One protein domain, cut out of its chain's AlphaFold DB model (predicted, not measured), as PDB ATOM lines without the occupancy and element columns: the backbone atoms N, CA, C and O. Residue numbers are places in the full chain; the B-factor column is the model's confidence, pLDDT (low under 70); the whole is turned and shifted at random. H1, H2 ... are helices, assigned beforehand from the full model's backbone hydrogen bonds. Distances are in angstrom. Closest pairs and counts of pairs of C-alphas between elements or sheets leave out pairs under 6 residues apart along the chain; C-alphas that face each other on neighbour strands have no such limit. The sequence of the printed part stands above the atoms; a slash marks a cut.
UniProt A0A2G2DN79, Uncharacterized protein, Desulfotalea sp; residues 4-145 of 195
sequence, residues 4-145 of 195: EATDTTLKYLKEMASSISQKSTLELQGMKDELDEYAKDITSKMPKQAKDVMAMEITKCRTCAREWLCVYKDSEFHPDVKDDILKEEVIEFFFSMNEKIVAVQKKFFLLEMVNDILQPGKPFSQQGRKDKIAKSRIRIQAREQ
ATOM      1  N   GLU A   4      10.694  -2.057  56.765       75.25
ATOM      2  CA  GLU A   4      11.618  -3.162  57.020       75.25
ATOM      3  C   GLU A   4      11.004  -4.509  56.619       75.25
ATOM      4  O   GLU A   4      11.616  -5.283  55.875       75.25
ATOM      5  N   ALA A   5       9.748  -4.754  57.004       70.00
ATOM      6  CA  ALA A   5       9.017  -5.962  56.616       70.00
ATOM      7  C   ALA A   5       8.806  -6.052  55.090       70.00
ATOM      8  O   ALA A   5       8.934  -7.126  54.485       70.00
ATOM      9  N   THR A   6       8.531  -4.909  54.451       76.56
ATOM     10  CA  THR A   6       8.371  -4.815  52.991       76.56
ATOM     11  C   THR A   6       9.673  -5.154  52.269       76.56
ATOM     12  O   THR A   6       9.675  -5.979  51.353       76.56
ATOM     13  N   ASP A   7      10.782  -4.544  52.689       79.69
ATOM     14  CA  ASP A   7      12.090  -4.733  52.059       79.69
ATOM     15  C   ASP A   7      12.613  -6.160  52.275       79.69
ATOM     16  O   ASP A   7      13.144  -6.775  51.345       79.69
ATOM     17  N   THR A   8      12.364  -6.737  53.453       78.50
ATOM     18  CA  THR A   8      12.671  -8.142  53.755       78.50
ATOM     19  C   THR A   8      11.883  -9.092  52.854       78.50
ATOM     20  O   THR A   8      12.458 -10.001  52.249       78.50
ATOM     21  N   THR A   9      10.578  -8.856  52.684       80.19
ATOM     22  CA  THR A   9       9.729  -9.680  51.805       80.19
ATOM     23  C   THR A   9      10.157  -9.566  50.343       80.19
ATOM     24  O   THR A   9      10.255 -10.578  49.649       80.19
ATOM     25  N   LEU A  10      10.468  -8.356  49.872       86.06
ATOM     26  CA  LEU A  10      10.961  -8.132  48.514       86.06
ATOM     27  C   LEU A  10      12.286  -8.862  48.265       86.06
ATOM     28  O   LEU A  10      12.438  -9.527  47.238       86.06
ATOM     29  N   LYS A  11      13.235  -8.753  49.201       86.00
ATOM     30  CA  LYS A  11      14.524  -9.448  49.124       86.00
ATOM     31  C   LYS A  11      14.325 -10.960  49.034       86.00
ATOM     32  O   LYS A  11      14.862 -11.583  48.120       86.00
ATOM     33  N   TYR A  12      13.493 -11.523  49.907       81.81
ATOM     34  CA  TYR A  12      13.194 -12.952  49.914       81.81
ATOM     35  C   TYR A  12      12.588 -13.435  48.588       81.81
ATOM     36  O   TYR A  12      13.010 -14.453  48.046       81.81
ATOM     37  N   LEU A  13      11.641 -12.687  48.009       84.62
ATOM     38  CA  LEU A  13      11.045 -13.045  46.715       84.62
ATOM     39  C   LEU A  13      12.057 -12.987  45.567       84.62
ATOM     40  O   LEU A  13      12.017 -13.838  44.680       84.62
ATOM     41  N   LYS A  14      12.990 -12.026  45.582       89.62
ATOM     42  CA  LYS A  14      14.089 -11.958  44.603       89.62
ATOM     43  C   LYS A  14      15.040 -13.148  44.740       89.62
ATOM     44  O   LYS A  14      15.393 -13.762  43.735       89.62
ATOM     45  N   GLU A  15      15.424 -13.501  45.965       86.81
ATOM     46  CA  GLU A  15      16.265 -14.672  46.244       86.81
ATOM     47  C   GLU A  15      15.578 -15.967  45.807       86.81
ATOM     48  O   GLU A  15      16.182 -16.781  45.105       86.81
ATOM     49  N   MET A  16      14.292 -16.113  46.129       85.00
ATOM     50  CA  MET A  16      13.455 -17.219  45.675       85.00
ATOM     51  C   MET A  16      13.429 -17.291  44.149       85.00
ATOM     52  O   MET A  16      13.793 -18.328  43.603       85.00
ATOM     53  N   ALA A  17      13.071 -16.197  43.462       88.69
ATOM     54  CA  ALA A  17      13.008 -16.113  42.001       88.69
ATOM     55  C   ALA A  17      14.338 -16.476  41.331       88.69
ATOM     56  O   ALA A  17      14.356 -17.173  40.313       88.69
ATOM     57  N   SER A  18      15.447 -16.003  41.904       90.94
ATOM     58  CA  SER A  18      16.801 -16.341  41.470       90.94
ATOM     59  C   SER A  18      17.070 -17.839  41.625       90.94
ATOM     60  O   SER A  18      17.431 -18.495  40.650       90.94
ATOM     61  N   SER A  19      16.801 -18.395  42.811       88.62
ATOM     62  CA  SER A  19      17.020 -19.810  43.124       88.62
ATOM     63  C   SER A  19      16.227 -20.731  42.198       88.62
ATOM     64  O   SER A  19      16.804 -21.618  41.570       88.62
ATOM     65  N   ILE A  20      14.921 -20.497  42.035       89.69
ATOM     66  CA  ILE A  20      14.087 -21.343  41.170       89.69
ATOM     67  C   ILE A  20      14.466 -21.212  39.690       89.69
ATOM     68  O   ILE A  20      14.344 -22.175  38.945       89.69
ATOM     69  N   SER A  21      14.988 -20.061  39.252       89.19
ATOM     70  CA  SER A  21      15.443 -19.882  37.864       89.19
ATOM     71  C   SER A  21      16.739 -20.635  37.548       89.19
ATOM     72  O   SER A  21      17.076 -20.775  36.375       89.19
ATOM     73  N   GLN A  22      17.458 -21.111  38.568       90.81
ATOM     74  CA  GLN A  22      18.689 -21.897  38.429       90.81
ATOM     75  C   GLN A  22      18.451 -23.410  38.542       90.81
ATOM     76  O   GLN A  22      19.361 -24.188  38.260       90.81
ATOM     77  N   LYS A  23      17.253 -23.837  38.958       92.06
ATOM     78  CA  LYS A  23      16.906 -25.251  39.134       92.06
ATOM     79  C   LYS A  23      16.661 -25.946  37.798       92.06
ATOM     80  O   LYS A  23      16.156 -25.349  36.846       92.06
ATOM     81  N   SER A  24      16.983 -27.235  37.744       93.31
ATOM     82  CA  SER A  24      16.648 -28.081  36.599       93.31
ATOM     83  C   SER A  24      15.137 -28.310  36.491       93.31
ATOM     84  O   SER A  24      14.400 -28.219  37.473       93.31
ATOM     85  N   THR A  25      14.665 -28.679  35.298       94.00
ATOM     86  CA  THR A  25      13.252 -29.029  35.073       94.00
ATOM     87  C   THR A  25      12.770 -30.141  36.008       94.00
ATOM     88  O   THR A  25      11.641 -30.078  36.479       94.00
ATOM     89  N   LEU A  26      13.617 -31.135  36.307       94.94
ATOM     90  CA  LEU A  26      13.269 -32.234  37.213       94.94
ATOM     91  C   LEU A  26      13.067 -31.738  38.651       94.94
ATOM     92  O   LEU A  26      12.080 -32.093  39.287       94.94
ATOM     93  N   GLU A  27      13.969 -30.887  39.147       93.12
ATOM     94  CA  GLU A  27      13.839 -30.284  40.478       93.12
ATOM     95  C   GLU A  27      12.607 -29.382  40.574       93.12
ATOM     96  O   GLU A  27      11.888 -29.422  41.569       93.12
ATOM     97  N   LEU A  28      12.342 -28.587  39.535       92.12
ATOM     98  CA  LEU A  28      11.160 -27.729  39.466       92.12
ATOM     99  C   LEU A  28       9.866 -28.545  39.438       92.12
ATOM    100  O   LEU A  28       8.898 -28.163  40.090       92.12
ATOM    101  N   GLN A  29       9.852 -29.671  38.723       94.00
ATOM    102  CA  GLN A  29       8.705 -30.572  38.708       94.00
ATOM    103  C   GLN A  29       8.472 -31.197  40.090       94.00
ATOM    104  O   GLN A  29       7.339 -31.185  40.557       94.00
ATOM    105  N   GLY A  30       9.528 -31.644  40.780       90.56
ATOM    106  CA  GLY A  30       9.417 -32.154  42.151       90.56
ATOM    107  C   GLY A  30       8.859 -31.109  43.123       90.56
ATOM    108  O   GLY A  30       7.904 -31.382  43.841       90.56
ATOM    109  N   MET A  31       9.373 -29.873  43.070       88.00
ATOM    110  CA  MET A  31       8.837 -28.764  43.872       88.00
ATOM    111  C   MET A  31       7.366 -28.470  43.561       88.00
ATOM    112  O   MET A  31       6.584 -28.183  44.464       88.00
ATOM    113  N   LYS A  32       6.985 -28.509  42.281       91.12
ATOM    114  CA  LYS A  32       5.595 -28.311  41.864       91.12
ATOM    115  C   LYS A  32       4.694 -29.399  42.444       91.12
ATOM    116  O   LYS A  32       3.617 -29.072  42.931       91.12
ATOM    117  N   ASP A  33       5.123 -30.654  42.398       88.81
ATOM    118  CA  ASP A  33       4.328 -31.783  42.875       88.81
ATOM    119  C   ASP A  33       4.081 -31.689  44.395       88.81
ATOM    120  O   ASP A  33       2.937 -31.835  44.828       88.81
ATOM    121  N   GLU A  34       5.099 -31.322  45.186       85.31
ATOM    122  CA  GLU A  34       4.966 -31.056  46.633       85.31
ATOM    123  C   GLU A  34       3.984 -29.906  46.929       85.31
ATOM    124  O   GLU A  34       3.145 -29.980  47.831       85.31
ATOM    125  N   LEU A  35       4.064 -28.821  46.155       83.50
ATOM    126  CA  LEU A  35       3.194 -27.656  46.321       83.50
ATOM    127  C   LEU A  35       1.749 -27.935  45.877       83.50
ATOM    128  O   LEU A  35       0.809 -27.433  46.500       83.50
ATOM    129  N   ASP A  36       1.557 -28.746  44.837       84.56
ATOM    130  CA  ASP A  36       0.241 -29.209  44.395       84.56
ATOM    131  C   ASP A  36      -0.401 -30.148  45.426       84.56
ATOM    132  O   ASP A  36      -1.616 -30.083  45.639       84.56
ATOM    133  N   GLU A  37       0.381 -31.015  46.071       84.06
ATOM    134  CA  GLU A  37      -0.085 -31.864  47.172       84.06
ATOM    135  C   GLU A  37      -0.540 -31.013  48.362       84.06
ATOM    136  O   GLU A  37      -1.685 -31.129  48.802       84.06
ATOM    137  N   TYR A  38       0.280 -30.045  48.779       78.44
ATOM    138  CA  TYR A  38      -0.090 -29.073  49.810       78.44
ATOM    139  C   TYR A  38      -1.390 -28.319  49.475       78.44
ATOM    140  O   TYR A  38      -2.279 -28.173  50.321       78.44
ATOM    141  N   ALA A  39      -1.537 -27.855  48.229       77.06
ATOM    142  CA  ALA A  39      -2.738 -27.157  47.782       77.06
ATOM    143  C   ALA A  39      -3.989 -28.053  47.836       77.06
ATOM    144  O   ALA A  39      -5.062 -27.592  48.249       77.06
ATOM    145  N   LYS A  40      -3.864 -29.327  47.444       78.94
ATOM    146  CA  LYS A  40      -4.950 -30.317  47.520       78.94
ATOM    147  C   LYS A  40      -5.345 -30.600  48.961       78.94
ATOM    148  O   LYS A  40      -6.539 -30.571  49.257       78.94
ATOM    149  N   ASP A  41      -4.375 -30.806  49.844       76.75
ATOM    150  CA  ASP A  41      -4.614 -31.101  51.255       76.75
ATOM    151  C   ASP A  41      -5.384 -29.977  51.937       76.75
ATOM    152  O   ASP A  41      -6.421 -30.220  52.560       76.75
ATOM    153  N   ILE A  42      -4.944 -28.737  51.729       70.56
ATOM    154  CA  ILE A  42      -5.646 -27.557  52.232       70.56
ATOM    155  C   ILE A  42      -7.058 -27.476  51.657       70.56
ATOM    156  O   ILE A  42      -8.022 -27.331  52.407       70.56
ATOM    157  N   THR A  43      -7.206 -27.613  50.339       69.31
ATOM    158  CA  THR A  43      -8.514 -27.487  49.681       69.31
ATOM    159  C   THR A  43      -9.481 -28.594  50.114       69.31
ATOM    160  O   THR A  43     -10.684 -28.357  50.226       69.31
ATOM    161  N   SER A  44      -8.991 -29.808  50.379       72.44
ATOM    162  CA  SER A  44      -9.817 -30.954  50.778       72.44
ATOM    163  C   SER A  44     -10.471 -30.760  52.149       72.44
ATOM    164  O   SER A  44     -11.630 -31.138  52.324       72.44
ATOM    165  N   LYS A  45      -9.762 -30.093  53.067       69.06
ATOM    166  CA  LYS A  45     -10.202 -29.793  54.436       69.06
ATOM    167  C   LYS A  45     -11.142 -28.582  54.515       69.06
ATOM    168  O   LYS A  45     -11.722 -28.328  55.566       69.06
ATOM    169  N   MET A  46     -11.325 -27.837  53.421       63.72
ATOM    170  CA  MET A  46     -12.159 -26.632  53.406       63.72
ATOM    171  C   MET A  46     -13.663 -26.932  53.251       63.72
ATOM    172  O   MET A  46     -14.052 -27.749  52.405       63.72
ATOM    173  N   PRO A  47     -14.541 -26.196  53.962       59.41
ATOM    174  CA  PRO A  47     -15.979 -26.230  53.712       59.41
ATOM    175  C   PRO A  47     -16.313 -25.653  52.327       59.41
ATOM    176  O   PRO A  47     -15.593 -24.811  51.789       59.41
ATOM    177  N   LYS A  48     -17.433 -26.086  51.729       63.81
ATOM    178  CA  LYS A  48     -17.792 -25.757  50.332       63.81
ATOM    179  C   LYS A  48     -17.815 -24.249  50.044       63.81
ATOM    180  O   LYS A  48     -17.292 -23.832  49.022       63.81
ATOM    181  N   GLN A  49     -18.354 -23.445  50.958       58.09
ATOM    182  CA  GLN A  49     -18.423 -21.982  50.819       58.09
ATOM    183  C   GLN A  49     -17.037 -21.318  50.824       58.09
ATOM    184  O   GLN A  49     -16.839 -20.284  50.196       58.09
ATOM    185  N   ALA A  50     -16.059 -21.925  51.500       57.50
ATOM    186  CA  ALA A  50     -14.694 -21.422  51.547       57.50
ATOM    187  C   ALA A  50     -13.882 -21.794  50.295       57.50
ATOM    188  O   ALA A  50     -12.956 -21.073  49.930       57.50
ATOM    189  N   LYS A  51     -14.251 -22.872  49.588       61.16
ATOM    190  CA  LYS A  51     -13.582 -23.287  48.342       61.16
ATOM    191  C   LYS A  51     -13.701 -22.238  47.234       61.16
ATOM    192  O   LYS A  51     -12.720 -21.999  46.536       61.16
ATOM    193  N   ASP A  52     -14.852 -21.578  47.112       59.56
ATOM    194  CA  ASP A  52     -15.069 -20.541  46.092       59.56
ATOM    195  C   ASP A  52     -14.213 -19.292  46.364       59.56
ATOM    196  O   ASP A  52     -13.590 -18.733  45.458       59.56
ATOM    197  N   VAL A  53     -14.103 -18.897  47.637       58.84
ATOM    198  CA  VAL A  53     -13.220 -17.805  48.075       58.84
ATOM    199  C   VAL A  53     -11.755 -18.175  47.839       58.84
ATOM    200  O   VAL A  53     -10.996 -17.368  47.304       58.84
ATOM    201  N   MET A  54     -11.365 -19.410  48.162       65.38
ATOM    202  CA  MET A  54     -10.008 -19.901  47.937       65.38
ATOM    203  C   MET A  54      -9.635 -19.909  46.452       65.38
ATOM    204  O   MET A  54      -8.553 -19.462  46.088       65.38
ATOM    205  N   ALA A  55     -10.534 -20.359  45.574       65.88
ATOM    206  CA  ALA A  55     -10.301 -20.366  44.132       65.88
ATOM    207  C   ALA A  55     -10.063 -18.950  43.574       65.88
ATOM    208  O   ALA A  55      -9.189 -18.741  42.723       65.88
ATOM    209  N   MET A  56     -10.801 -17.960  44.085       63.50
ATOM    210  CA  MET A  56     -10.590 -16.555  43.741       63.50
ATOM    211  C   MET A  56      -9.226 -16.046  44.232       63.50
ATOM    212  O   MET A  56      -8.508 -15.403  43.466       63.50
ATOM    213  N   GLU A  57      -8.838 -16.344  45.473       67.69
ATOM    214  CA  GLU A  57      -7.537 -15.931  46.019       67.69
ATOM    215  C   GLU A  57      -6.363 -16.611  45.300       67.69
ATOM    216  O   GLU A  57      -5.399 -15.937  44.944       67.69
ATOM    217  N   ILE A  58      -6.477 -17.896  44.951       70.75
ATOM    218  CA  ILE A  58      -5.488 -18.601  44.116       70.75
ATOM    219  C   ILE A  58      -5.353 -17.921  42.748       70.75
ATOM    220  O   ILE A  58      -4.244 -17.738  42.249       70.75
ATOM    221  N   THR A  59      -6.462 -17.491  42.141       72.94
ATOM    222  CA  THR A  59      -6.429 -16.774  40.854       72.94
ATOM    223  C   THR A  59      -5.678 -15.443  40.968       72.94
ATOM    224  O   THR A  59      -4.912 -15.081  40.065       72.94
ATOM    225  N   LYS A  60      -5.836 -14.733  42.093       74.00
ATOM    226  CA  LYS A  60      -5.066 -13.517  42.390       74.00
ATOM    227  C   LYS A  60      -3.587 -13.835  42.600       74.00
ATOM    228  O   LYS A  60      -2.760 -13.173  41.976       74.00
ATOM    229  N   CYS A  61      -3.259 -14.864  43.391       76.50
ATOM    230  CA  CYS A  61      -1.887 -15.355  43.576       76.50
ATOM    231  C   CYS A  61      -1.223 -15.653  42.233       76.50
ATOM    232  O   CYS A  61      -0.148 -15.132  41.965       76.50
ATOM    233  N   ARG A  62      -1.888 -16.423  41.367       80.12
ATOM    234  CA  ARG A  62      -1.390 -16.785  40.034       80.12
ATOM    235  C   ARG A  62      -1.100 -15.567  39.179       80.12
ATOM    236  O   ARG A  62      -0.031 -15.460  38.583       80.12
ATOM    237  N   THR A  63      -2.056 -14.646  39.117       81.25
ATOM    238  CA  THR A  63      -1.907 -13.430  38.315       81.25
ATOM    239  C   THR A  63      -0.743 -12.587  38.830       81.25
ATOM    240  O   THR A  63       0.114 -12.195  38.040       81.25
ATOM    241  N   CYS A  64      -0.670 -12.375  40.146       84.69
ATOM    242  CA  CYS A  64       0.384 -11.578  40.763       84.69
ATOM    243  C   CYS A  64       1.764 -12.239  40.620       84.69
ATOM    244  O   CYS A  64       2.683 -11.592  40.135       84.69
ATOM    245  N   ALA A  65       1.900 -13.529  40.935       88.19
ATOM    246  CA  ALA A  65       3.154 -14.277  40.828       88.19
ATOM    247  C   ALA A  65       3.738 -14.241  39.414       88.19
ATOM    248  O   ALA A  65       4.912 -13.918  39.232       88.19
ATOM    249  N   ARG A  66       2.897 -14.493  38.404       87.50
ATOM    250  CA  ARG A  66       3.295 -14.420  36.996       87.50
ATOM    251  C   ARG A  66       3.746 -13.017  36.611       87.50
ATOM    252  O   ARG A  66       4.801 -12.848  36.008       87.50
ATOM    253  N   GLU A  67       2.942 -12.002  36.920       88.50
ATOM    254  CA  GLU A  67       3.262 -10.621  36.550       88.50
ATOM    255  C   GLU A  67       4.520 -10.117  37.257       88.50
ATOM    256  O   GLU A  67       5.348  -9.456  36.631       88.50
ATOM    257  N   TRP A  68       4.689 -10.473  38.530       92.94
ATOM    258  CA  TRP A  68       5.873 -10.162  39.317       92.94
ATOM    259  C   TRP A  68       7.117 -10.832  38.723       92.94
ATOM    260  O   TRP A  68       8.116 -10.155  38.480       92.94
ATOM    261  N   LEU A  69       7.049 -12.131  38.396       92.25
ATOM    262  CA  LEU A  69       8.168 -12.861  37.793       92.25
ATOM    263  C   LEU A  69       8.513 -12.333  36.395       92.25
ATOM    264  O   LEU A  69       9.693 -12.205  36.062       92.25
ATOM    265  N   CYS A  70       7.502 -11.958  35.605       91.88
ATOM    266  CA  CYS A  70       7.693 -11.289  34.322       91.88
ATOM    267  C   CYS A  70       8.458  -9.970  34.493       91.88
ATOM    268  O   CYS A  70       9.451  -9.769  33.803       91.88
ATOM    269  N   VAL A  71       8.060  -9.094  35.426       94.06
ATOM    270  CA  VAL A  71       8.796  -7.841  35.701       94.06
ATOM    271  C   VAL A  71      10.225  -8.132  36.167       94.06
ATOM    272  O   VAL A  71      11.169  -7.500  35.691       94.06
ATOM    273  N   TYR A  72      10.399  -9.104  37.064       93.88
ATOM    274  CA  TYR A  72      11.704  -9.488  37.597       93.88
ATOM    275  C   TYR A  72      12.676  -9.899  36.478       93.88
ATOM    276  O   TYR A  72      13.796  -9.379  36.402       93.88
ATOM    277  N   LYS A  73      12.229 -10.764  35.558       91.50
ATOM    278  CA  LYS A  73      13.048 -11.300  34.457       91.50
ATOM    279  C   LYS A  73      13.193 -10.365  33.256       91.50
ATOM    280  O   LYS A  73      14.127 -10.539  32.479       91.50
ATOM    281  N   ASP A  74      12.306  -9.390  33.085       91.50
ATOM    282  CA  ASP A  74      12.292  -8.534  31.897       91.50
ATOM    283  C   ASP A  74      13.450  -7.518  31.921       91.50
ATOM    284  O   ASP A  74      13.517  -6.626  32.773       91.50
ATOM    285  N   SER A  75      14.405  -7.682  31.003       91.31
ATOM    286  CA  SER A  75      15.597  -6.834  30.866       91.31
ATOM    287  C   SER A  75      15.308  -5.453  30.277       91.31
ATOM    288  O   SER A  75      16.182  -4.593  30.310       91.31
ATOM    289  N   GLU A  76      14.103  -5.223  29.749       93.25
ATOM    290  CA  GLU A  76      13.704  -3.940  29.159       93.25
ATOM    291  C   GLU A  76      13.314  -2.896  30.219       93.25
ATOM    292  O   GLU A  76      13.206  -1.707  29.913       93.25
ATOM    293  N   PHE A  77      13.092  -3.304  31.474       91.19
ATOM    294  CA  PHE A  77      12.918  -2.357  32.577       91.19
ATOM    295  C   PHE A  77      14.272  -1.853  33.083       91.19
ATOM    296  O   PHE A  77      15.159  -2.643  33.405       91.19
ATOM    297  N   HIS A  78      14.390  -0.532  33.255       92.81
ATOM    298  CA  HIS A  78      15.495   0.066  34.007       92.81
ATOM    299  C   HIS A  78      15.536  -0.506  35.441       92.81
ATOM    300  O   HIS A  78      14.462  -0.640  36.033       92.81
ATOM    301  N   PRO A  79      16.718  -0.800  36.024       91.38
ATOM    302  CA  PRO A  79      16.832  -1.422  37.349       91.38
ATOM    303  C   PRO A  79      16.023  -0.722  38.450       91.38
ATOM    304  O   PRO A  79      15.214  -1.371  39.103       91.38
ATOM    305  N   ASP A  80      16.150   0.599  38.583       89.25
ATOM    306  CA  ASP A  80      15.427   1.352  39.623       89.25
ATOM    307  C   ASP A  80      13.902   1.270  39.449       89.25
ATOM    308  O   ASP A  80      13.155   1.051  40.396       89.25
ATOM    309  N   VAL A  81      13.430   1.350  38.202       90.50
ATOM    310  CA  VAL A  81      12.001   1.256  37.875       90.50
ATOM    311  C   VAL A  81      11.472  -0.154  38.130       90.50
ATOM    312  O   VAL A  81      10.334  -0.325  38.567       90.50
ATOM    313  N   LYS A  82      12.286  -1.174  37.843       94.12
ATOM    314  CA  LYS A  82      11.963  -2.570  38.136       94.12
ATOM    315  C   LYS A  82      11.785  -2.763  39.639       94.12
ATOM    316  O   LYS A  82      10.775  -3.326  40.050       94.12
ATOM    317  N   ASP A  83      12.723  -2.272  40.440       93.56
ATOM    318  CA  ASP A  83      12.678  -2.401  41.895       93.56
ATOM    319  C   ASP A  83      11.460  -1.703  42.502       93.56
ATOM    320  O   ASP A  83      10.766  -2.319  43.315       93.56
ATOM    321  N   ASP A  84      11.125  -0.503  42.025       90.62
ATOM    322  CA  ASP A  84       9.898   0.198  42.408       90.62
ATOM    323  C   ASP A  84       8.649  -0.639  42.106       90.62
ATOM    324  O   ASP A  84       7.803  -0.843  42.974       90.62
ATOM    325  N   ILE A  85       8.520  -1.167  40.882       88.94
ATOM    326  CA  ILE A  85       7.363  -1.995  40.504       88.94
ATOM    327  C   ILE A  85       7.268  -3.238  41.395       88.94
ATOM    328  O   ILE A  85       6.187  -3.535  41.904       88.94
ATOM    329  N   LEU A  86       8.373  -3.961  41.597       92.94
ATOM    330  CA  LEU A  86       8.378  -5.179  42.412       92.94
ATOM    331  C   LEU A  86       8.022  -4.877  43.874       92.94
ATOM    332  O   LEU A  86       7.275  -5.647  44.479       92.94
ATOM    333  N   LYS A  87       8.509  -3.759  44.427       89.81
ATOM    334  CA  LYS A  87       8.181  -3.300  45.783       89.81
ATOM    335  C   LYS A  87       6.701  -2.947  45.919       89.81
ATOM    336  O   LYS A  87       6.050  -3.396  46.858       89.81
ATOM    337  N   GLU A  88       6.143  -2.211  44.960       83.75
ATOM    338  CA  GLU A  88       4.724  -1.839  44.963       83.75
ATOM    339  C   GLU A  88       3.784  -3.044  44.859       83.75
ATOM    340  O   GLU A  88       2.736  -3.068  45.509       83.75
ATOM    341  N   GLU A  89       4.145  -4.049  44.060       83.75
ATOM    342  CA  GLU A  89       3.385  -5.301  43.957       83.75
ATOM    343  C   GLU A  89       3.475  -6.111  45.264       83.75
ATOM    344  O   GLU A  89       2.466  -6.656  45.703       83.75
ATOM    345  N   VAL A  90       4.630  -6.121  45.947       82.00
ATOM    346  CA  VAL A  90       4.767  -6.739  47.282       82.00
ATOM    347  C   VAL A  90       3.857  -6.064  48.302       82.00
ATOM    348  O   VAL A  90       3.157  -6.746  49.048       82.00
ATOM    349  N   ILE A  91       3.833  -4.733  48.320       76.62
ATOM    350  CA  ILE A  91       2.995  -3.958  49.238       76.62
ATOM    351  C   ILE A  91       1.512  -4.225  48.976       76.62
ATOM    352  O   ILE A  91       0.757  -4.509  49.907       76.62
ATOM    353  N   GLU A  92       1.092  -4.157  47.709       74.50
ATOM    354  CA  GLU A  92      -0.296  -4.410  47.314       74.50
ATOM    355  C   GLU A  92      -0.721  -5.836  47.665       74.50
ATOM    356  O   GLU A  92      -1.839  -6.035  48.129       74.50
ATOM    357  N   PHE A  93       0.154  -6.820  47.474       75.19
ATOM    358  CA  PHE A  93      -0.230  -8.218  47.605       75.19
ATOM    359  C   PHE A  93      -0.100  -8.760  49.035       75.19
ATOM    360  O   PHE A  93      -1.025  -9.405  49.521       75.19
ATOM    361  N   PHE A  94       1.005  -8.467  49.726       71.56
ATOM    362  CA  PHE A  94       1.315  -9.047  51.040       71.56
ATOM    363  C   PHE A  94       1.013  -8.117  52.224       71.56
ATOM    364  O   PHE A  94       0.812  -8.611  53.326       71.56
ATOM    365  N   PHE A  95       0.955  -6.794  52.029       68.50
ATOM    366  CA  PHE A  95       0.820  -5.828  53.136       68.50
ATOM    367  C   PHE A  95      -0.494  -5.037  53.133       68.50
ATOM    368  O   PHE A  95      -0.747  -4.252  54.045       68.50
ATOM    369  N   SER A  96      -1.361  -5.244  52.138       59.91
ATOM    370  CA  SER A  96      -2.715  -4.668  52.119       59.91
ATOM    371  C   SER A  96      -3.767  -5.550  52.816       59.91
ATOM    372  O   SER A  96      -4.930  -5.159  52.930       59.91
ATOM    373  N   MET A  97      -3.360  -6.734  53.287       50.84
ATOM    374  CA  MET A  97      -4.212  -7.794  53.830       50.84
ATOM    375  C   MET A  97      -3.755  -8.186  55.247       50.84
ATOM    376  O   MET A  97      -2.619  -7.931  55.630       50.84
ATOM    377  N   ASN A  98      -4.632  -8.819  56.036       44.56
ATOM    378  CA  ASN A  98      -4.283  -9.328  57.372       44.56
ATOM    379  C   ASN A  98      -3.130 -10.351  57.301       44.56
ATOM    380  O   ASN A  98      -3.195 -11.294  56.511       44.56
ATOM    381  N   GLU A  99      -2.142 -10.224  58.191       37.06
ATOM    382  CA  GLU A  99      -0.862 -10.965  58.199       37.06
ATOM    383  C   GLU A  99      -0.989 -12.496  58.092       37.06
ATOM    384  O   GLU A  99      -0.162 -13.148  57.463       37.06
ATOM    385  N   LYS A 100      -2.066 -13.096  58.614       39.41
ATOM    386  CA  LYS A 100      -2.289 -14.556  58.552       39.41
ATOM    387  C   LYS A 100      -2.505 -15.091  57.123       39.41
ATOM    388  O   LYS A 100      -2.270 -16.262  56.858       39.41
ATOM    389  N   ILE A 101      -2.921 -14.241  56.184       45.09
ATOM    390  CA  ILE A 101      -3.158 -14.600  54.772       45.09
ATOM    391  C   ILE A 101      -1.826 -14.693  53.995       45.09
ATOM    392  O   ILE A 101      -1.713 -15.427  53.010       45.09
ATOM    393  N   VAL A 102      -0.784 -14.023  54.492       47.69
ATOM    394  CA  VAL A 102       0.511 -13.840  53.826       47.69
ATOM    395  C   VAL A 102       1.272 -15.158  53.657       47.69
ATOM    396  O   VAL A 102       1.843 -15.400  52.596       47.69
ATOM    397  N   ALA A 103       1.271 -16.045  54.658       53.34
ATOM    398  CA  ALA A 103       2.022 -17.307  54.601       53.34
ATOM    399  C   ALA A 103       1.461 -18.286  53.552       53.34
ATOM    400  O   ALA A 103       2.205 -18.856  52.751       53.34
ATOM    401  N   VAL A 104       0.134 -18.434  53.505       57.69
ATOM    402  CA  VAL A 104      -0.560 -19.258  52.504       57.69
ATOM    403  C   VAL A 104      -0.353 -18.669  51.110       57.69
ATOM    404  O   VAL A 104       0.051 -19.383  50.191       57.69
ATOM    405  N   GLN A 105      -0.528 -17.353  50.969       63.38
ATOM    406  CA  GLN A 105      -0.276 -16.651  49.717       63.38
ATOM    407  C   GLN A 105       1.153 -16.845  49.215       63.38
ATOM    408  O   GLN A 105       1.312 -17.030  48.018       63.38
ATOM    409  N   LYS A 106       2.177 -16.883  50.082       69.69
ATOM    410  CA  LYS A 106       3.573 -17.143  49.680       69.69
ATOM    411  C   LYS A 106       3.761 -18.522  49.036       69.69
ATOM    412  O   LYS A 106       4.433 -18.603  48.012       69.69
ATOM    413  N   LYS A 107       3.155 -19.592  49.570       72.56
ATOM    414  CA  LYS A 107       3.250 -20.943  48.971       72.56
ATOM    415  C   LYS A 107       2.516 -21.033  47.633       72.56
ATOM    416  O   LYS A 107       3.062 -21.581  46.681       72.56
ATOM    417  N   PHE A 108       1.328 -20.436  47.527       76.69
ATOM    418  CA  PHE A 108       0.623 -20.339  46.243       76.69
ATOM    419  C   PHE A 108       1.356 -19.435  45.248       76.69
ATOM    420  O   PHE A 108       1.403 -19.738  44.064       76.69
ATOM    421  N   PHE A 109       1.978 -18.356  45.715       83.00
ATOM    422  CA  PHE A 109       2.802 -17.483  44.888       83.00
ATOM    423  C   PHE A 109       4.028 -18.237  44.358       83.00
ATOM    424  O   PHE A 109       4.286 -18.194  43.160       83.00
ATOM    425  N   LEU A 110       4.725 -19.002  45.208       84.38
ATOM    426  CA  LEU A 110       5.841 -19.864  44.808       84.38
ATOM    427  C   LEU A 110       5.408 -20.943  43.806       84.38
ATOM    428  O   LEU A 110       6.081 -21.113  42.792       84.38
ATOM    429  N   LEU A 111       4.291 -21.639  44.050       86.94
ATOM    430  CA  LEU A 111       3.738 -22.628  43.111       86.94
ATOM    431  C   LEU A 111       3.547 -22.013  41.724       86.94
ATOM    432  O   LEU A 111       3.937 -22.593  40.714       86.94
ATOM    433  N   GLU A 112       2.993 -20.808  41.675       87.75
ATOM    434  CA  GLU A 112       2.711 -20.131  40.414       87.75
ATOM    435  C   GLU A 112       3.972 -19.549  39.758       87.75
ATOM    436  O   GLU A 112       4.067 -19.544  38.532       87.75
ATOM    437  N   MET A 113       4.987 -19.159  40.535       88.62
ATOM    438  CA  MET A 113       6.311 -18.858  39.986       88.62
ATOM    439  C   MET A 113       6.949 -20.105  39.363       88.62
ATOM    440  O   MET A 113       7.459 -20.023  38.251       88.62
ATOM    441  N   VAL A 114       6.906 -21.259  40.036       89.62
ATOM    442  CA  VAL A 114       7.427 -22.529  39.496       89.62
ATOM    443  C   VAL A 114       6.686 -22.915  38.213       89.62
ATOM    444  O   VAL A 114       7.332 -23.252  37.220       89.62
ATOM    445  N   ASN A 115       5.353 -22.794  38.199       90.62
ATOM    446  CA  ASN A 115       4.540 -23.028  37.005       90.62
ATOM    447  C   ASN A 115       4.959 -22.126  35.841       90.62
ATOM    448  O   ASN A 115       5.129 -22.629  34.735       90.62
ATOM    449  N   ASP A 116       5.169 -20.828  36.074       89.75
ATOM    450  CA  ASP A 116       5.601 -19.902  35.019       89.75
ATOM    451  C   ASP A 116       7.045 -20.175  34.556       89.75
ATOM    452  O   ASP A 116       7.373 -19.950  33.400       89.75
ATOM    453  N   ILE A 117       7.929 -20.732  35.390       89.56
ATOM    454  CA  ILE A 117       9.256 -21.166  34.909       89.56
ATOM    455  C   ILE A 117       9.158 -22.411  34.031       89.56
ATOM    456  O   ILE A 117       9.806 -22.473  32.986       89.56
ATOM    457  N   LEU A 118       8.365 -23.396  34.450       90.25
ATOM    458  CA  LEU A 118       8.146 -24.627  33.691       90.25
ATOM    459  C   LEU A 118       7.382 -24.362  32.385       90.25
ATOM    460  O   LEU A 118       7.643 -25.012  31.373       90.25
ATOM    461  N   GLN A 119       6.446 -23.412  32.405       89.38
ATOM    462  CA  GLN A 119       5.605 -23.019  31.277       89.38
ATOM    463  C   GLN A 119       5.524 -21.485  31.176       89.38
ATOM    464  O   GLN A 119       4.521 -20.895  31.584       89.38
ATOM    465  N   PRO A 120       6.555 -20.834  30.604       86.38
ATOM    466  CA  PRO A 120       6.620 -19.379  30.531       86.38
ATOM    467  C   PRO A 120       5.437 -18.749  29.812       86.38
ATOM    468  O   PRO A 120       5.112 -19.090  28.668       86.38
ATOM    469  N   GLY A 121       4.822 -17.770  30.478       81.19
ATOM    470  CA  GLY A 121       3.876 -16.861  29.857       81.19
ATOM    471  C   GLY A 121       4.515 -15.971  28.784       81.19
ATOM    472  O   GLY A 121       5.728 -15.936  28.569       81.19
ATOM    473  N   LYS A 122       3.671 -15.200  28.091       85.81
ATOM    474  CA  LYS A 122       4.155 -14.170  27.165       85.81
ATOM    475  C   LYS A 122       4.759 -13.005  27.959       85.81
ATOM    476  O   LYS A 122       4.119 -12.561  28.915       85.81
ATOM    477  N   PRO A 123       5.910 -12.453  27.537       86.25
ATOM    478  CA  PRO A 123       6.447 -11.238  28.137       86.25
ATOM    479  C   PRO A 123       5.490 -10.057  27.930       86.25
ATOM    480  O   PRO A 123       4.638 -10.068  27.033       86.25
ATOM    481  N   PHE A 124       5.652  -9.006  28.736       85.31
ATOM    482  CA  PHE A 124       4.871  -7.784  28.565       85.31
ATOM    483  C   PHE A 124       5.133  -7.145  27.198       85.31
ATOM    484  O   PHE A 124       6.267  -7.047  26.728       85.31
ATOM    485  N   SER A 125       4.067  -6.648  26.567       87.62
ATOM    486  CA  SER A 125       4.197  -5.755  25.416       87.62
ATOM    487  C   SER A 125       4.799  -4.414  25.851       87.62
ATOM    488  O   SER A 125       4.770  -4.059  27.030       87.62
ATOM    489  N   GLN A 126       5.284  -3.609  24.900       87.38
ATOM    490  CA  GLN A 126       5.772  -2.259  25.208       87.38
ATOM    491  C   GLN A 126       4.708  -1.413  25.930       87.38
ATOM    492  O   GLN A 126       5.040  -0.652  26.839       87.38
ATOM    493  N   GLN A 127       3.433  -1.566  25.556       77.62
ATOM    494  CA  GLN A 127       2.331  -0.899  26.245       77.62
ATOM    495  C   GLN A 127       2.129  -1.459  27.659       77.62
ATOM    496  O   GLN A 127       2.072  -0.681  28.602       77.62
ATOM    497  N   GLY A 128       2.149  -2.785  27.837       80.81
ATOM    498  CA  GLY A 128       2.034  -3.404  29.163       80.81
ATOM    499  C   GLY A 128       3.143  -2.972  30.130       80.81
ATOM    500  O   GLY A 128       2.884  -2.746  31.311       80.81
ATOM    501  N   ARG A 129       4.370  -2.760  29.630       82.75
ATOM    502  CA  ARG A 129       5.467  -2.181  30.425       82.75
ATOM    503  C   ARG A 129       5.164  -0.751  30.859       82.75
ATOM    504  O   ARG A 129       5.336  -0.426  32.031       82.75
ATOM    505  N   LYS A 130       4.684   0.095  29.938       71.69
ATOM    506  CA  LYS A 130       4.270   1.475  30.255       71.69
ATOM    507  C   LYS A 130       3.165   1.493  31.313       71.69
ATOM    508  O   LYS A 130       3.253   2.287  32.246       71.69
ATOM    509  N   ASP A 131       2.193   0.591  31.209       74.31
ATOM    510  CA  ASP A 131       1.080   0.489  32.154       74.31
ATOM    511  C   ASP A 131       1.568   0.073  33.554       74.31
ATOM    512  O   ASP A 131       1.158   0.671  34.551       74.31
ATOM    513  N   LYS A 132       2.509  -0.880  33.647       80.69
ATOM    514  CA  LYS A 132       3.135  -1.280  34.923       80.69
ATOM    515  C   LYS A 132       3.898  -0.129  35.584       80.69
ATOM    516  O   LYS A 132       3.730   0.101  36.783       80.69
ATOM    517  N   ILE A 133       4.668   0.633  34.804       77.94
ATOM    518  CA  ILE A 133       5.384   1.825  35.287       77.94
ATOM    519  C   ILE A 133       4.393   2.876  35.792       77.94
ATOM    520  O   ILE A 133       4.560   3.403  36.892       77.94
ATOM    521  N   ALA A 134       3.351   3.174  35.011       69.94
ATOM    522  CA  ALA A 134       2.338   4.155  35.380       69.94
ATOM    523  C   ALA A 134       1.597   3.748  36.664       69.94
ATOM    524  O   ALA A 134       1.500   4.556  37.588       69.94
ATOM    525  N   LYS A 135       1.152   2.484  36.767       75.75
ATOM    526  CA  LYS A 135       0.488   1.948  37.967       75.75
ATOM    527  C   LYS A 135       1.383   2.070  39.204       75.75
ATOM    528  O   LYS A 135       0.896   2.466  40.259       75.75
ATOM    529  N   SER A 136       2.669   1.728  39.094       75.56
ATOM    530  CA  SER A 136       3.624   1.846  40.208       75.56
ATOM    531  C   SER A 136       3.793   3.304  40.657       75.56
ATOM    532  O   SER A 136       3.572   3.618  41.825       75.56
ATOM    533  N   ARG A 137       4.035   4.232  39.720       72.12
ATOM    534  CA  ARG A 137       4.196   5.667  40.026       72.12
ATOM    535  C   ARG A 137       2.979   6.278  40.715       72.12
ATOM    536  O   ARG A 137       3.143   7.029  41.669       72.12
ATOM    537  N   ILE A 138       1.773   5.942  40.254       67.75
ATOM    538  CA  ILE A 138       0.526   6.410  40.878       67.75
ATOM    539  C   ILE A 138       0.440   5.931  42.334       67.75
ATOM    540  O   ILE A 138       0.066   6.707  43.208       67.75
ATOM    541  N   ARG A 139       0.802   4.671  42.611       67.94
ATOM    542  CA  ARG A 139       0.766   4.114  43.972       67.94
ATOM    543  C   ARG A 139       1.816   4.732  44.894       67.94
ATOM    544  O   ARG A 139       1.481   5.056  46.031       67.94
ATOM    545  N   ILE A 140       3.034   4.955  44.396       70.75
ATOM    546  CA  ILE A 140       4.099   5.646  45.138       70.75
ATOM    547  C   ILE A 140       3.636   7.056  45.519       70.75
ATOM    548  O   ILE A 140       3.607   7.384  46.703       70.75
ATOM    549  N   GLN A 141       3.160   7.841  44.546       62.16
ATOM    550  CA  GLN A 141       2.654   9.198  44.786       62.16
ATOM    551  C   GLN A 141       1.476   9.220  45.765       62.16
ATOM    552  O   GLN A 141       1.409  10.087  46.634       62.16
ATOM    553  N   ALA A 142       0.547   8.265  45.651       58.47
ATOM    554  CA  ALA A 142      -0.560   8.148  46.591       58.47
ATOM    555  C   ALA A 142      -0.052   7.896  48.019       58.47
ATOM    556  O   ALA A 142      -0.489   8.571  48.950       58.47
ATOM    557  N   ARG A 143       0.918   6.991  48.199       67.25
ATOM    558  CA  ARG A 143       1.484   6.686  49.520       67.25
ATOM    559  C   ARG A 143       2.255   7.859  50.114       67.25
ATOM    560  O   ARG A 143       2.117   8.111  51.308       67.25
ATOM    561  N   GLU A 144       3.025   8.583  49.308       69.94
ATOM    562  CA  GLU A 144       3.726   9.806  49.731       69.94
ATOM    563  C   GLU A 144       2.753  10.877  50.250       69.94
ATOM    564  O   GLU A 144       3.098  11.659  51.131       69.94
ATOM    565  N   GLN A 145       1.511  10.869  49.759       56.84
ATOM    566  CA  GLN A 145       0.423  11.741  50.213       56.84
ATOM    567  C   GLN A 145      -0.403  11.143  51.367       56.84
ATOM    568  O   GLN A 145      -1.403  11.731  51.776       56.84
TER     569      GLN A 145
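This is residues 4 to 145 of the 195 residues of an uncharacterized protein of Desulfotalea sp (UniProt A0A2G2DN79). Helices H2, H5, H4 and H6 follow one another along the longest axis; H1 and H3 bridge H5 and H4 from opposite sides. The 142 printed residues include six named helices, H1 to H6, and no named strand: all helix. It is compact, with radius of gyration of the C-alphas 15.7 A and spans of 42, 37 and 29 A.

Find C-alpha 4 at (11.618, -3.162, 57.020): H1 begins there and runs to 22; H2 is residues 25 to 45, H3 48 to 73, 37.6 A long, H4 79 to 95, H5 100 to 118, and H6 126 to 144, ending with C-alpha 144 at (3.726, 9.806, 49.731).

H3 touches H5 with residues 58 to 69 alone, at a steep tilt of 56 degrees; look at C-alphas 65 and 109, closest at 5.2 A. Outside H3, 20 of 22, and H5, 14 of 15, every helix O i to N i+4 pair is within hydrogen-bond range.

The printed part has no cut; 34 residues, among them 95 to 106, have pLDDT under 70.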